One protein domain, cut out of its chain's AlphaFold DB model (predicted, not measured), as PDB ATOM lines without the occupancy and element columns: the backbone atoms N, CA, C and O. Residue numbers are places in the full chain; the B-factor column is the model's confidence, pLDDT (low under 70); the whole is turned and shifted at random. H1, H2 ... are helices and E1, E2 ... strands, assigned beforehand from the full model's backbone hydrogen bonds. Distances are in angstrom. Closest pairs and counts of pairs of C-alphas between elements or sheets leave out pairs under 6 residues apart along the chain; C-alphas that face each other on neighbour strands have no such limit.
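This is residues 3 to 93 of the 97 residues of the protein "Hypothetical protein" of Meloidogyne enterolobii (UniProt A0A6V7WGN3). One long helix, H2, runs lengthwise over one face of a three-stranded sheet whose other face is bare; H1 lies beyond one end of the sheet, and H3, residues 85 to 91, sticks out past that end. The 91 printed residues hold three named helices and three named strands in the order E1 E2 H1 H2 E3 H3; the class is mixed, and the sheet E1 E2 E3 is mixed too. The whole is loose, with a radius of gyration of the C-alphas of 16.2 A, and elongated, spanning 48 by 25 by 25 A.

E1, residues 8 to 13, and E2, residues 20 to 25, form an antiparallel hairpin, with N 9 and O 24 at 2.8 A. E3, residues 71 to 76, is parallel to E2, with N 23 and O 73 at 2.8 A. H1, residues 32 to 38, is not on the sheet. H2, residues 41 to 66, is on the sheet at a height of 8.5 A, over E2 and along the strands, at 23 degrees to E2 on the local plane; the closest C-alphas of H2 and E3 are those of Ile 59 and Ser 71, 6.5 A. E2, H1, H2 and E3 make a strand-helix-strand unit, two parallel neighbour strands with helices between, its crossover right-handed. H3, residues 85 to 91, is apart from H1 and H2. In H1 and H2 every O i to N i+4 pair is within hydrogen-bond range; H3 has 1 of 3, and 3 of 4 O i to N i+3 pairs.

E1 begins at C-alpha 8 (20.295, -44.432, 12.550) and measures 15.3 A, E2 15.9 A, H1 9.8 A, H2 37.5 A, E3 16.2 A and H3 10.3 A, ending at C-alpha 91 (38.741, -38.004, -2.767).

The C-alphas of Gly 67 and Thr 85 are farthest apart, 48.9 A. The printed part has no cut and no long link. Its mean pLDDT is 80.0; residues 3 to 6, 32, 34 to 41 and 84 to 93 are under 70.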
ATOM      1  N   GLU A   3      15.306 -45.935   5.105       56.81
ATOM      2  CA  GLU A   3      15.750 -46.394   6.434       56.81
ATOM      3  C   GLU A   3      16.494 -47.745   6.417       56.81
ATOM      4  O   GLU A   3      17.331 -47.977   7.280       56.81
ATOM      5  N   GLU A   4      16.252 -48.612   5.426       60.78
ATOM      6  CA  GLU A   4      16.962 -49.894   5.246       60.78
ATOM      7  C   GLU A   4      18.426 -49.708   4.836       60.78
ATOM      8  O   GLU A   4      19.251 -50.586   5.068       60.78
ATOM      9  N   TYR A   5      18.751 -48.569   4.221       58.69
ATOM     10  CA  TYR A   5      20.068 -48.327   3.634       58.69
ATOM     11  C   TYR A   5      20.983 -47.535   4.560       58.69
ATOM     12  O   TYR A   5      22.197 -47.651   4.434       58.69
ATOM     13  N   ALA A   6      20.403 -46.748   5.473       62.84
ATOM     14  CA  ALA A   6      21.145 -45.970   6.451       62.84
ATOM     15  C   ALA A   6      20.433 -45.875   7.813       62.84
ATOM     16  O   ALA A   6      19.994 -44.786   8.199       62.84
ATOM     17  N   PRO A   7      20.266 -46.996   8.541       72.06
ATOM     18  CA  PRO A   7      19.587 -46.983   9.828       72.06
ATOM     19  C   PRO A   7      20.419 -46.214  10.860       72.06
ATOM     20  O   PRO A   7      21.523 -46.623  11.228       72.06
ATOM     21  N   MET A   8      19.856 -45.103  11.334       82.12
ATOM     22  CA  MET A   8      20.295 -44.432  12.550       82.12
ATOM     23  C   MET A   8      19.238 -44.618  13.633       82.12
ATOM     24  O   MET A   8      18.043 -44.414  13.407       82.12
ATOM     25  N   GLU A   9      19.705 -44.980  14.815       86.56
ATOM     26  CA  GLU A   9      18.901 -45.307  15.979       86.56
ATOM     27  C   GLU A   9      19.169 -44.301  17.103       86.56
ATOM     28  O   GLU A   9      20.309 -43.899  17.328       86.56
ATOM     29  N   ILE A  10      18.117 -43.891  17.814       89.12
ATOM     30  CA  ILE A  10      18.238 -43.094  19.039       89.12
ATOM     31  C   ILE A  10      18.305 -44.089  20.197       89.12
ATOM     32  O   ILE A  10      17.302 -44.727  20.506       89.12
ATOM     33  N   LEU A  11      19.473 -44.224  20.825       89.31
ATOM     34  CA  LEU A  11      19.674 -45.150  21.945       89.31
ATOM     35  C   LEU A  11      19.247 -44.549  23.293       89.31
ATOM     36  O   LEU A  11      19.002 -45.286  24.243       89.31
ATOM     37  N   GLY A  12      19.125 -43.222  23.370       84.62
ATOM     38  CA  GLY A  12      18.726 -42.507  24.584       84.62
ATOM     39  C   GLY A  12      19.914 -41.892  25.331       84.62
ATOM     40  O   GLY A  12      20.978 -41.713  24.740       84.62
ATOM     41  N   PRO A  13      19.750 -41.492  26.601       86.31
ATOM     42  CA  PRO A  13      20.794 -40.795  27.352       86.31
ATOM     43  C   PRO A  13      22.062 -41.642  27.541       86.31
ATOM     44  O   PRO A  13      21.975 -42.814  27.896       86.31
ATOM     45  N   VAL A  14      23.243 -41.038  27.364       86.38
ATOM     46  CA  VAL A  14      24.550 -41.675  27.634       86.38
ATOM     47  C   VAL A  14      24.685 -42.016  29.121       86.38
ATOM     48  O   VAL A  14      25.147 -43.094  29.481       86.38
ATOM     49  N   ASN A  15      24.273 -41.090  29.986       82.44
ATOM     50  CA  ASN A  15      24.023 -41.325  31.404       82.44
ATOM     51  C   ASN A  15      22.998 -40.297  31.922       82.44
ATOM     52  O   ASN A  15      22.708 -39.310  31.243       82.44
ATOM     53  N   GLU A  16      22.468 -40.505  33.129       75.50
ATOM     54  CA  GLU A  16      21.395 -39.678  33.713       75.50
ATOM     55  C   GLU A  16      21.776 -38.203  33.958       75.50
ATOM     56  O   GLU A  16      20.907 -37.346  34.094       75.50
ATOM     57  N   SER A  17      23.070 -37.883  34.016       76.81
ATOM     58  CA  SER A  17      23.584 -36.584  34.479       76.81
ATOM     59  C   SER A  17      24.240 -35.719  33.397       76.81
ATOM     60  O   SER A  17      24.373 -34.509  33.573       76.81
ATOM     61  N   ASP A  18      24.647 -36.336  32.294       79.94
ATOM     62  CA  ASP A  18      25.575 -35.795  31.293       79.94
ATOM     63  C   ASP A  18      24.871 -35.029  30.169       79.94
ATOM     64  O   ASP A  18      25.476 -34.243  29.450       79.94
ATOM     65  N   GLY A  19      23.558 -35.211  30.047       82.81
ATOM     66  CA  GLY A  19      22.731 -34.427  29.137       82.81
ATOM     67  C   GLY A  19      22.968 -34.716  27.650       82.81
ATOM     68  O   GLY A  19      22.612 -33.919  26.781       82.81
ATOM     69  N   ARG A  20      23.616 -35.841  27.340       90.44
ATOM     70  CA  ARG A  20      23.927 -36.267  25.974       90.44
ATOM     71  C   ARG A  20      23.050 -37.451  25.602       90.44
ATOM     72  O   ARG A  20      22.989 -38.427  26.343       90.44
ATOM     73  N   ILE A  21      22.399 -37.370  24.451       90.00
ATOM     74  CA  ILE A  21      21.617 -38.447  23.847       90.00
ATOM     75  C   ILE A  21      22.502 -39.151  22.825       90.00
ATOM     76  O   ILE A  21      23.047 -38.515  21.924       90.00
ATOM     77  N   LEU A  22      22.651 -40.461  22.963       92.19
ATOM     78  CA  LEU A  22      23.418 -41.291  22.056       92.19
ATOM     79  C   LEU A  22      22.584 -41.660  20.829       92.19
ATOM     80  O   LEU A  22      21.474 -42.187  20.931       92.19
ATOM     81  N   LEU A  23      23.167 -41.410  19.666       93.19
ATOM     82  CA  LEU A  23      22.698 -41.860  18.368       93.19
ATOM     83  C   LEU A  23      23.674 -42.910  17.848       93.19
ATOM     84  O   LEU A  23      24.885 -42.714  17.940       93.19
ATOM     85  N   LEU A  24      23.164 -43.994  17.276       90.69
ATOM     86  CA  LEU A  24      23.970 -45.028  16.637       90.69
ATOM     87  C   LEU A  24      23.662 -45.065  15.147       90.69
ATOM     88  O   LEU A  24      22.512 -45.254  14.765       90.69
ATOM     89  N   GLU A  25      24.686 -44.961  14.311       88.31
ATOM     90  CA  GLU A  25      24.582 -45.204  12.875       88.31
ATOM     91  C   GLU A  25      25.570 -46.306  12.481       88.31
ATOM     92  O   GLU A  25      26.772 -46.179  12.700       88.31
ATOM     93  N   ARG A  26      25.062 -47.408  11.911       85.88
ATOM     94  CA  ARG A  26      25.878 -48.563  11.489       85.88
ATOM     95  C   ARG A  26      26.324 -48.428  10.036       85.88
ATOM     96  O   ARG A  26      25.951 -49.238   9.186       85.88
ATOM     97  N   SER A  27      27.085 -47.375   9.753       81.31
ATOM     98  CA  SER A  27      27.478 -46.964   8.401       81.31
ATOM     99  C   SER A  27      28.316 -48.002   7.656       81.31
ATOM    100  O   SER A  27      28.222 -48.095   6.434       81.31
ATOM    101  N   GLY A  28      29.096 -48.826   8.358       76.06
ATOM    102  CA  GLY A  28      29.878 -49.892   7.721       76.06
ATOM    103  C   GLY A  28      29.037 -51.026   7.114       76.06
ATOM    104  O   GLY A  28      29.519 -51.774   6.268       76.06
ATOM    105  N   ARG A  29      27.741 -51.099   7.449       75.38
ATOM    106  CA  ARG A  29      26.785 -52.051   6.857       75.38
ATOM    107  C   ARG A  29      26.010 -51.475   5.671       75.38
ATOM    108  O   ARG A  29      25.106 -52.134   5.156       75.38
ATOM    109  N   PHE A  30      26.318 -50.249   5.245       75.69
ATOM    110  CA  PHE A  30      25.592 -49.595   4.160       75.69
ATOM    111  C   PHE A  30      25.988 -50.192   2.812       75.69
ATOM    112  O   PHE A  30      27.153 -50.177   2.417       75.69
ATOM    113  N   ASN A  31      24.996 -50.644   2.046       70.69
ATOM    114  CA  ASN A  31      25.208 -50.970   0.641       70.69
ATOM    115  C   ASN A  31      25.147 -49.682  -0.195       70.69
ATOM    116  O   ASN A  31      24.114 -49.346  -0.777       70.69
ATOM    117  N   LEU A  32      26.262 -48.945  -0.223       68.88
ATOM    118  CA  LEU A  32      26.412 -47.689  -0.969       68.88
ATOM    119  C   LEU A  32      26.035 -47.840  -2.448       68.88
ATOM    120  O   LEU A  32      25.361 -46.968  -2.994       68.88
ATOM    121  N   GLU A  33      26.405 -48.954  -3.088       70.00
ATOM    122  CA  GLU A  33      26.045 -49.201  -4.486       70.00
ATOM    123  C   GLU A  33      24.535 -49.257  -4.695       70.00
ATOM    124  O   GLU A  33      24.007 -48.619  -5.610       70.00
ATOM    125  N   GLN A  34      23.828 -50.019  -3.859       66.50
ATOM    126  CA  GLN A  34      22.376 -50.075  -3.935       66.50
ATOM    127  C   GLN A  34      21.763 -48.729  -3.576       66.50
ATOM    128  O   GLN A  34      20.815 -48.319  -4.237       66.50
ATOM    129  N   MET A  35      22.312 -48.002  -2.603       66.62
ATOM    130  CA  MET A  35      21.795 -46.695  -2.203       66.62
ATOM    131  C   MET A  35      21.851 -45.689  -3.365       66.62
ATOM    132  O   MET A  35      20.842 -45.059  -3.676       66.62
ATOM    133  N   VAL A  36      22.985 -45.608  -4.069       67.31
ATOM    134  CA  VAL A  36      23.166 -44.725  -5.239       67.31
ATOM    135  C   VAL A  36      22.270 -45.141  -6.412       67.31
ATOM    136  O   VAL A  36      21.752 -44.281  -7.121       67.31
ATOM    137  N   LYS A  37      22.054 -46.448  -6.617       66.75
ATOM    138  CA  LYS A  37      21.214 -46.974  -7.711       66.75
ATOM    139  C   LYS A  37      19.708 -46.872  -7.432       66.75
ATOM    140  O   LYS A  37      18.931 -46.767  -8.378       66.75
ATOM    141  N   SER A  38      19.282 -46.943  -6.170       63.50
ATOM    142  CA  SER A  38      17.870 -47.136  -5.791       63.50
ATOM    143  C   SER A  38      17.200 -45.913  -5.169       63.50
ATOM    144  O   SER A  38      15.976 -45.783  -5.253       63.50
ATOM    145  N   ILE A  39      17.957 -45.003  -4.552       65.56
ATOM    146  CA  ILE A  39      17.385 -43.866  -3.833       65.56
ATOM    147  C   ILE A  39      17.587 -42.577  -4.618       65.56
ATOM    148  O   ILE A  39      18.699 -42.156  -4.929       65.56
ATOM    149  N   ARG A  40      16.477 -41.874  -4.868       69.38
ATOM    150  CA  ARG A  40      16.543 -40.463  -5.245       69.38
ATOM    151  C   ARG A  40      17.154 -39.688  -4.082       69.38
ATOM    152  O   ARG A  40      16.633 -39.752  -2.971       69.38
ATOM    153  N   TYR A  41      18.207 -38.918  -4.350       68.88
ATOM    154  CA  TYR A  41      18.890 -38.080  -3.355       68.88
ATOM    155  C   TYR A  41      17.910 -37.266  -2.488       68.88
ATOM    156  O   TYR A  41      18.060 -37.186  -1.272       68.88
ATOM    157  N   SER A  42      16.839 -36.739  -3.091       76.06
ATOM    158  CA  SER A  42      15.779 -36.020  -2.377       76.06
ATOM    159  C   SER A  42      15.073 -36.863  -1.309       76.06
ATOM    160  O   SER A  42      14.812 -36.361  -0.220       76.06
ATOM    161  N   SER A  43      14.796 -38.140  -1.578       75.75
ATOM    162  CA  SER A  43      14.170 -39.063  -0.625       75.75
ATOM    163  C   SER A  43      15.108 -39.428   0.526       75.75
ATOM    164  O   SER A  43      14.658 -39.504   1.667       75.75
ATOM    165  N   PHE A  44      16.406 -39.599   0.247       75.62
ATOM    166  CA  PHE A  44      17.423 -39.788   1.286       75.62
ATOM    167  C   PHE A  44      17.472 -38.583   2.232       75.62
ATOM    168  O   PHE A  44      17.338 -38.732   3.447       75.62
ATOM    169  N   MET A  45      17.584 -37.379   1.663       81.38
ATOM    170  CA  MET A  45      17.640 -36.139   2.437       81.38
ATOM    171  C   MET A  45      16.367 -35.914   3.254       81.38
ATOM    172  O   MET A  45      16.460 -35.562   4.426       81.38
ATOM    173  N   LEU A  46      15.182 -36.179   2.689       84.69
ATOM    174  CA  LEU A  46      13.916 -36.065   3.425       84.69
ATOM    175  C   LEU A  46      13.879 -36.974   4.656       84.69
ATOM    176  O   LEU A  46      13.442 -36.555   5.726       84.69
ATOM    177  N   ASN A  47      14.349 -38.212   4.519       81.81
ATOM    178  CA  ASN A  47      14.418 -39.133   5.647       81.81
ATOM    179  C   ASN A  47      15.433 -38.664   6.693       81.81
ATOM    180  O   ASN A  47      15.157 -38.760   7.890       81.81
ATOM    181  N   ARG A  48      16.557 -38.071   6.266       84.44
ATOM    182  CA  ARG A  48      17.515 -37.463   7.193       84.44
ATOM    183  C   ARG A  48      16.906 -36.289   7.962       84.44
ATOM    184  O   ARG A  48      17.113 -36.204   9.170       84.44
ATOM    185  N   PHE A  49      16.101 -35.448   7.313       88.12
ATOM    186  CA  PHE A  49      15.383 -34.362   7.989       88.12
ATOM    187  C   PHE A  49      14.367 -34.880   9.011       88.12
ATOM    188  O   PHE A  49      14.377 -34.427  10.151       88.12
ATOM    189  N   ARG A  50      13.556 -35.885   8.661       88.38
ATOM    190  CA  ARG A  50      12.599 -36.505   9.602       88.38
ATOM    191  C   ARG A  50      13.285 -37.090  10.833       88.38
ATOM    192  O   ARG A  50      12.775 -37.005  11.946       88.38
ATOM    193  N   LEU A  51      14.448 -37.697  10.638       86.06
ATOM    194  CA  LEU A  51      15.255 -38.209  11.735       86.06
ATOM    195  C   LEU A  51      15.789 -37.076  12.621       86.06
ATOM    196  O   LEU A  51      15.695 -37.171  13.841       86.06
ATOM    197  N   MET A  52      16.296 -35.993  12.022       89.31
ATOM    198  CA  MET A  52      16.722 -34.802  12.765       89.31
ATOM    199  C   MET A  52      15.571 -34.206  13.583       89.31
ATOM    200  O   MET A  52      15.770 -33.882  14.751       89.31
ATOM    201  N   GLU A  53      14.355 -34.134  13.035       92.62
ATOM    202  CA  GLU A  53      13.167 -33.692  13.780       92.62
ATOM    203  C   GLU A  53      12.879 -34.582  14.997       92.62
ATOM    204  O   GLU A  53      12.601 -34.076  16.086       92.62
ATOM    205  N   ARG A  54      12.995 -35.909  14.847       90.25
ATOM    206  CA  ARG A  54      12.833 -36.857  15.964       90.25
ATOM    207  C   ARG A  54      13.897 -36.650  17.040       90.25
ATOM    208  O   ARG A  54      13.552 -36.603  18.215       90.25
ATOM    209  N   ILE A  55      15.158 -36.471  16.650       90.31
ATOM    210  CA  ILE A  55      16.262 -36.200  17.585       90.31
ATOM    211  C   ILE A  55      16.006 -34.899  18.350       90.31
ATOM    212  O   ILE A  55      16.095 -34.877  19.575       90.31
ATOM    213  N   MET A  56      15.626 -33.828  17.649       92.50
ATOM    214  CA  MET A  56      15.313 -32.537  18.271       92.50
ATOM    215  C   MET A  56      14.136 -32.635  19.246       92.50
ATOM    216  O   MET A  56      14.148 -31.987  20.293       92.50
ATOM    217  N   LYS A  57      13.135 -33.467  18.939       92.44
ATOM    218  CA  LYS A  57      12.014 -33.734  19.845       92.44
ATOM    219  C   LYS A  57      12.473 -34.432  21.129       92.44
ATOM    220  O   LYS A  57      12.057 -34.016  22.206       92.44
ATOM    221  N   GLU A  58      13.337 -35.439  21.032       88.56
ATOM    222  CA  GLU A  58      13.881 -36.137  22.209       88.56
ATOM    223  C   GLU A  58      14.774 -35.229  23.065       88.56
ATOM    224  O   GLU A  58      14.648 -35.223  24.289       88.56
ATOM    225  N   ILE A  59      15.616 -34.404  22.429       90.94
ATOM    226  CA  ILE A  59      16.414 -33.372  23.112       90.94
ATOM    227  C   ILE A  59      15.489 -32.463  23.915       90.94
ATOM    228  O   ILE A  59      15.659 -32.339  25.126       90.94
ATOM    229  N   ARG A  60      14.460 -31.902  23.271       92.62
ATOM    230  CA  ARG A  60      13.513 -30.999  23.928       92.62
ATOM    231  C   ARG A  60      12.801 -31.657  25.111       92.62
ATOM    232  O   ARG A  60      12.722 -31.056  26.176       92.62
ATOM    233  N   LEU A  61      12.301 -32.883  24.950       90.19
ATOM    234  CA  LEU A  61      11.633 -33.607  26.039       90.19
ATOM    235  C   LEU A  61      12.582 -33.872  27.217       90.19
ATOM    236  O   LEU A  61      12.164 -33.811  28.373       90.19
ATOM    237  N   SER A  62      13.855 -34.158  26.942       87.00
ATOM    238  CA  SER A  62      14.876 -34.319  27.980       87.00
ATOM    239  C   SER A  62      15.198 -32.987  28.677       87.00
ATOM    240  O   SER A  62      15.298 -32.938  29.907       87.00
ATOM    241  N   GLU A  63      15.285 -31.883  27.930       91.69
ATOM    242  CA  GLU A  63      15.479 -30.534  28.483       91.69
ATOM    243  C   GLU A  63      14.311 -30.119  29.386       91.69
ATOM    244  O   GLU A  63      14.537 -29.629  30.491       91.69
ATOM    245  N   GLU A  64      13.069 -30.378  28.964       92.44
ATOM    246  CA  GLU A  64      11.859 -30.092  29.747       92.44
ATOM    247  C   GLU A  64      11.815 -30.891  31.062       92.44
ATOM    248  O   GLU A  64      11.403 -30.362  32.092       92.44
ATOM    249  N   ARG A  65      12.279 -32.150  31.059       87.88
ATOM    250  CA  ARG A  65      12.320 -33.008  32.262       87.88
ATOM    251  C   ARG A  65      13.440 -32.640  33.230       87.88
ATOM    252  O   ARG A  65      13.265 -32.769  34.438       87.88
ATOM    253  N   THR A  66      14.600 -32.247  32.710       87.50
ATOM    254  CA  THR A  66      15.817 -32.054  33.518       87.50
ATOM    255  C   THR A  66      16.090 -30.595  33.875       87.50
ATOM    256  O   THR A  66      16.876 -30.331  34.785       87.50
ATOM    257  N   GLY A  67      15.497 -29.644  33.147       89.50
ATOM    258  CA  GLY A  67      15.803 -28.215  33.257       89.50
ATOM    259  C   GLY A  67      17.218 -27.846  32.792       89.50
ATOM    260  O   GLY A  67      17.673 -26.726  33.027       89.50
ATOM    261  N   LYS A  68      17.939 -28.777  32.156       87.62
ATOM    262  CA  LYS A  68      19.317 -28.600  31.683       87.62
ATOM    263  C   LYS A  68      19.363 -28.730  30.173       87.62
ATOM    264  O   LYS A  68      18.657 -29.565  29.624       87.62
ATOM    265  N   ARG A  69      20.253 -27.970  29.527       89.06
ATOM    266  CA  ARG A  69      20.521 -28.107  28.088       89.06
ATOM    267  C   ARG A  69      21.002 -29.511  27.753       89.06
ATOM    268  O   ARG A  69      21.814 -30.069  28.491       89.06
ATOM    269  N   GLN A  70      20.530 -30.032  26.630       91.06
ATOM    270  CA  GLN A  70      20.870 -31.368  26.153       91.06
ATOM    271  C   GLN A  70      21.540 -31.290  24.779       91.06
ATOM    272  O   GLN A  70      21.466 -30.284  24.075       91.06
ATOM    273  N   SER A  71      22.217 -32.360  24.382       91.00
ATOM    274  CA  SER A  71      22.830 -32.478  23.057       91.00
ATOM    275  C   SER A  71      22.748 -33.910  22.550       91.00
ATOM    276  O   SER A  71      22.491 -34.829  23.323       91.00
ATOM    277  N   ALA A  72      22.966 -34.117  21.254       91.44
ATOM    278  CA  ALA A  72      23.113 -35.450  20.685       91.44
ATOM    279  C   ALA A  72      24.584 -35.739  20.364       91.44
ATOM    280  O   ALA A  72      25.284 -34.886  19.818       91.44
ATOM    281  N   ILE A  73      25.031 -36.958  20.661       93.06
ATOM    282  CA  ILE A  73      26.299 -37.515  20.190       93.06
ATOM    283  C   ILE A  73      25.994 -38.615  19.189       93.06
ATOM    284  O   ILE A  73      25.201 -39.510  19.461       93.06
ATOM    285  N   LEU A  74      26.676 -38.564  18.050       91.56
ATOM    286  CA  LEU A  74      26.609 -39.596  17.033       91.56
ATOM    287  C   LEU A  74      27.793 -40.557  17.163       91.56
ATOM    288  O   LEU A  74      28.943 -40.152  16.998       91.56
ATOM    289  N   LEU A  75      27.492 -41.830  17.407       92.06
ATOM    290  CA  LEU A  75      28.423 -42.936  17.257       92.06
ATOM    291  C   LEU A  75      28.263 -43.535  15.860       92.06
ATOM    292  O   LEU A  75      27.210 -44.074  15.512       92.06
ATOM    293  N   LEU A  76      29.327 -43.421  15.071       89.81
ATOM    294  CA  LEU A  76      29.438 -44.014  13.744       89.81
ATOM    295  C   LEU A  76      30.163 -45.351  13.865       89.81
ATOM    296  O   LEU A  76      31.367 -45.388  14.118       89.81
ATOM    297  N   ASP A  77      29.422 -46.437  13.685       87.69
ATOM    298  CA  ASP A  77      29.985 -47.776  13.565       87.69
ATOM    299  C   ASP A  77      30.382 -48.015  12.102       87.69
ATOM    300  O   ASP A  77      29.543 -48.171  11.206       87.69
ATOM    301  N   LEU A  78      31.693 -47.971  11.872       87.06
ATOM    302  CA  LEU A  78      32.317 -48.121  10.561       87.06
ATOM    303  C   LEU A  78      32.742 -49.570  10.279       87.06
ATOM    304  O   LEU A  78      33.397 -49.811   9.264       87.06
ATOM    305  N   ASP A  79      32.406 -50.529  11.144       85.88
ATOM    306  CA  ASP A  79      32.795 -51.924  10.945       85.88
ATOM    307  C   ASP A  79      32.210 -52.496   9.641       85.88
ATOM    308  O   ASP A  79      31.015 -52.373   9.361       85.88
ATOM    309  N   GLY A  80      33.070 -53.104   8.821       80.69
ATOM    310  CA  GLY A  80      32.730 -53.574   7.473       80.69
ATOM    311  C   GLY A  80      32.841 -52.521   6.361       80.69
ATOM    312  O   GLY A  80      32.671 -52.857   5.187       80.69
ATOM    313  N   MET A  81      33.182 -51.270   6.687       78.50
ATOM    314  CA  MET A  81      33.442 -50.253   5.671       78.50
ATOM    315  C   MET A  81      34.767 -50.526   4.957       78.50
ATOM    316  O   MET A  81      35.808 -50.718   5.583       78.50
ATOM    317  N   TYR A  82      34.738 -50.489   3.629       75.69
ATOM    318  CA  TYR A  82      35.926 -50.602   2.795       75.69
ATOM    319  C   TYR A  82      36.019 -49.415   1.842       75.69
ATOM    320  O   TYR A  82      35.013 -48.849   1.409       75.69
ATOM    321  N   PHE A  83      37.248 -49.041   1.490       70.19
ATOM    322  CA  PHE A  83      37.475 -48.055   0.444       70.19
ATOM    323  C   PHE A  83      37.055 -48.648  -0.897       70.19
ATOM    324  O   PHE A  83      37.751 -49.482  -1.475       70.19
ATOM    325  N   HIS A  84      35.906 -48.211  -1.401       68.62
ATOM    326  CA  HIS A  84      35.515 -48.529  -2.762       68.62
ATOM    327  C   HIS A  84      36.462 -47.796  -3.723       68.62
ATOM    328  O   HIS A  84      36.581 -46.571  -3.668       68.62
ATOM    329  N   THR A  85      37.131 -48.518  -4.621       65.38
ATOM    330  CA  THR A  85      38.125 -47.944  -5.551       65.38
ATOM    331  C   THR A  85      37.537 -46.838  -6.434       65.38
ATOM    332  O   THR A  85      38.222 -45.874  -6.759       65.38
ATOM    333  N   GLY A  86      36.237 -46.905  -6.738       64.94
ATOM    334  CA  GLY A  86      35.500 -45.846  -7.444       64.94
ATOM    335  C   GLY A  86      35.313 -44.531  -6.668       64.94
ATOM    336  O   GLY A  86      34.906 -43.544  -7.270       64.94
ATOM    337  N   LEU A  87      35.605 -44.491  -5.362       62.56
ATOM    338  CA  LEU A  87      35.595 -43.264  -4.548       62.56
ATOM    339  C   LEU A  87      36.967 -42.579  -4.500       62.56
ATOM    340  O   LEU A  87      37.045 -41.421  -4.093       62.56
ATOM    341  N   ILE A  88      38.035 -43.254  -4.944       65.44
ATOM    342  CA  ILE A  88      39.384 -42.673  -4.989       65.44
ATOM    343  C   ILE A  88      39.363 -41.399  -5.833       65.44
ATOM    344  O   ILE A  88      39.791 -40.362  -5.347       65.44
ATOM    345  N   SER A  89      38.758 -41.436  -7.023       62.06
ATOM    346  CA  SER A  89      38.642 -40.277  -7.925       62.06
ATOM    347  C   SER A  89      37.850 -39.102  -7.339       62.06
ATOM    348  O   SER A  89      38.056 -37.959  -7.744       62.06
ATOM    349  N   PHE A  90      36.953 -39.366  -6.386       62.19
ATOM    350  CA  PHE A  90      36.204 -38.334  -5.671       62.19
ATOM    351  C   PHE A  90      37.064 -37.675  -4.581       62.19
ATOM    352  O   PHE A  90      37.025 -36.458  -4.420       62.19
ATOM    353  N   ILE A  91      37.871 -38.467  -3.863       61.81
ATOM    354  CA  ILE A  91      38.741 -38.004  -2.767       61.81
ATOM    355  C   ILE A  91      39.998 -37.307  -3.301       61.81
ATOM    356  O   ILE A  91      40.410 -36.279  -2.769       61.81
ATOM    357  N   THR A  92      40.609 -37.840  -4.357       64.94
ATOM    358  CA  THR A  92      41.855 -37.304  -4.925       64.94
ATOM    359  C   THR A  92      41.628 -36.079  -5.809       64.94
ATOM    360  O   THR A  92      42.581 -35.528  -6.359       64.94
ATOM    361  N   GLY A  93      40.365 -35.687  -6.016       52.62
ATOM    362  CA  GLY A  93      39.976 -34.918  -7.187       52.62
ATOM    363  C   GLY A  93      40.291 -35.694  -8.467       52.62
ATOM    364  O   GLY A  93      40.951 -36.737  -8.458       52.62
TER     365      GLY A  93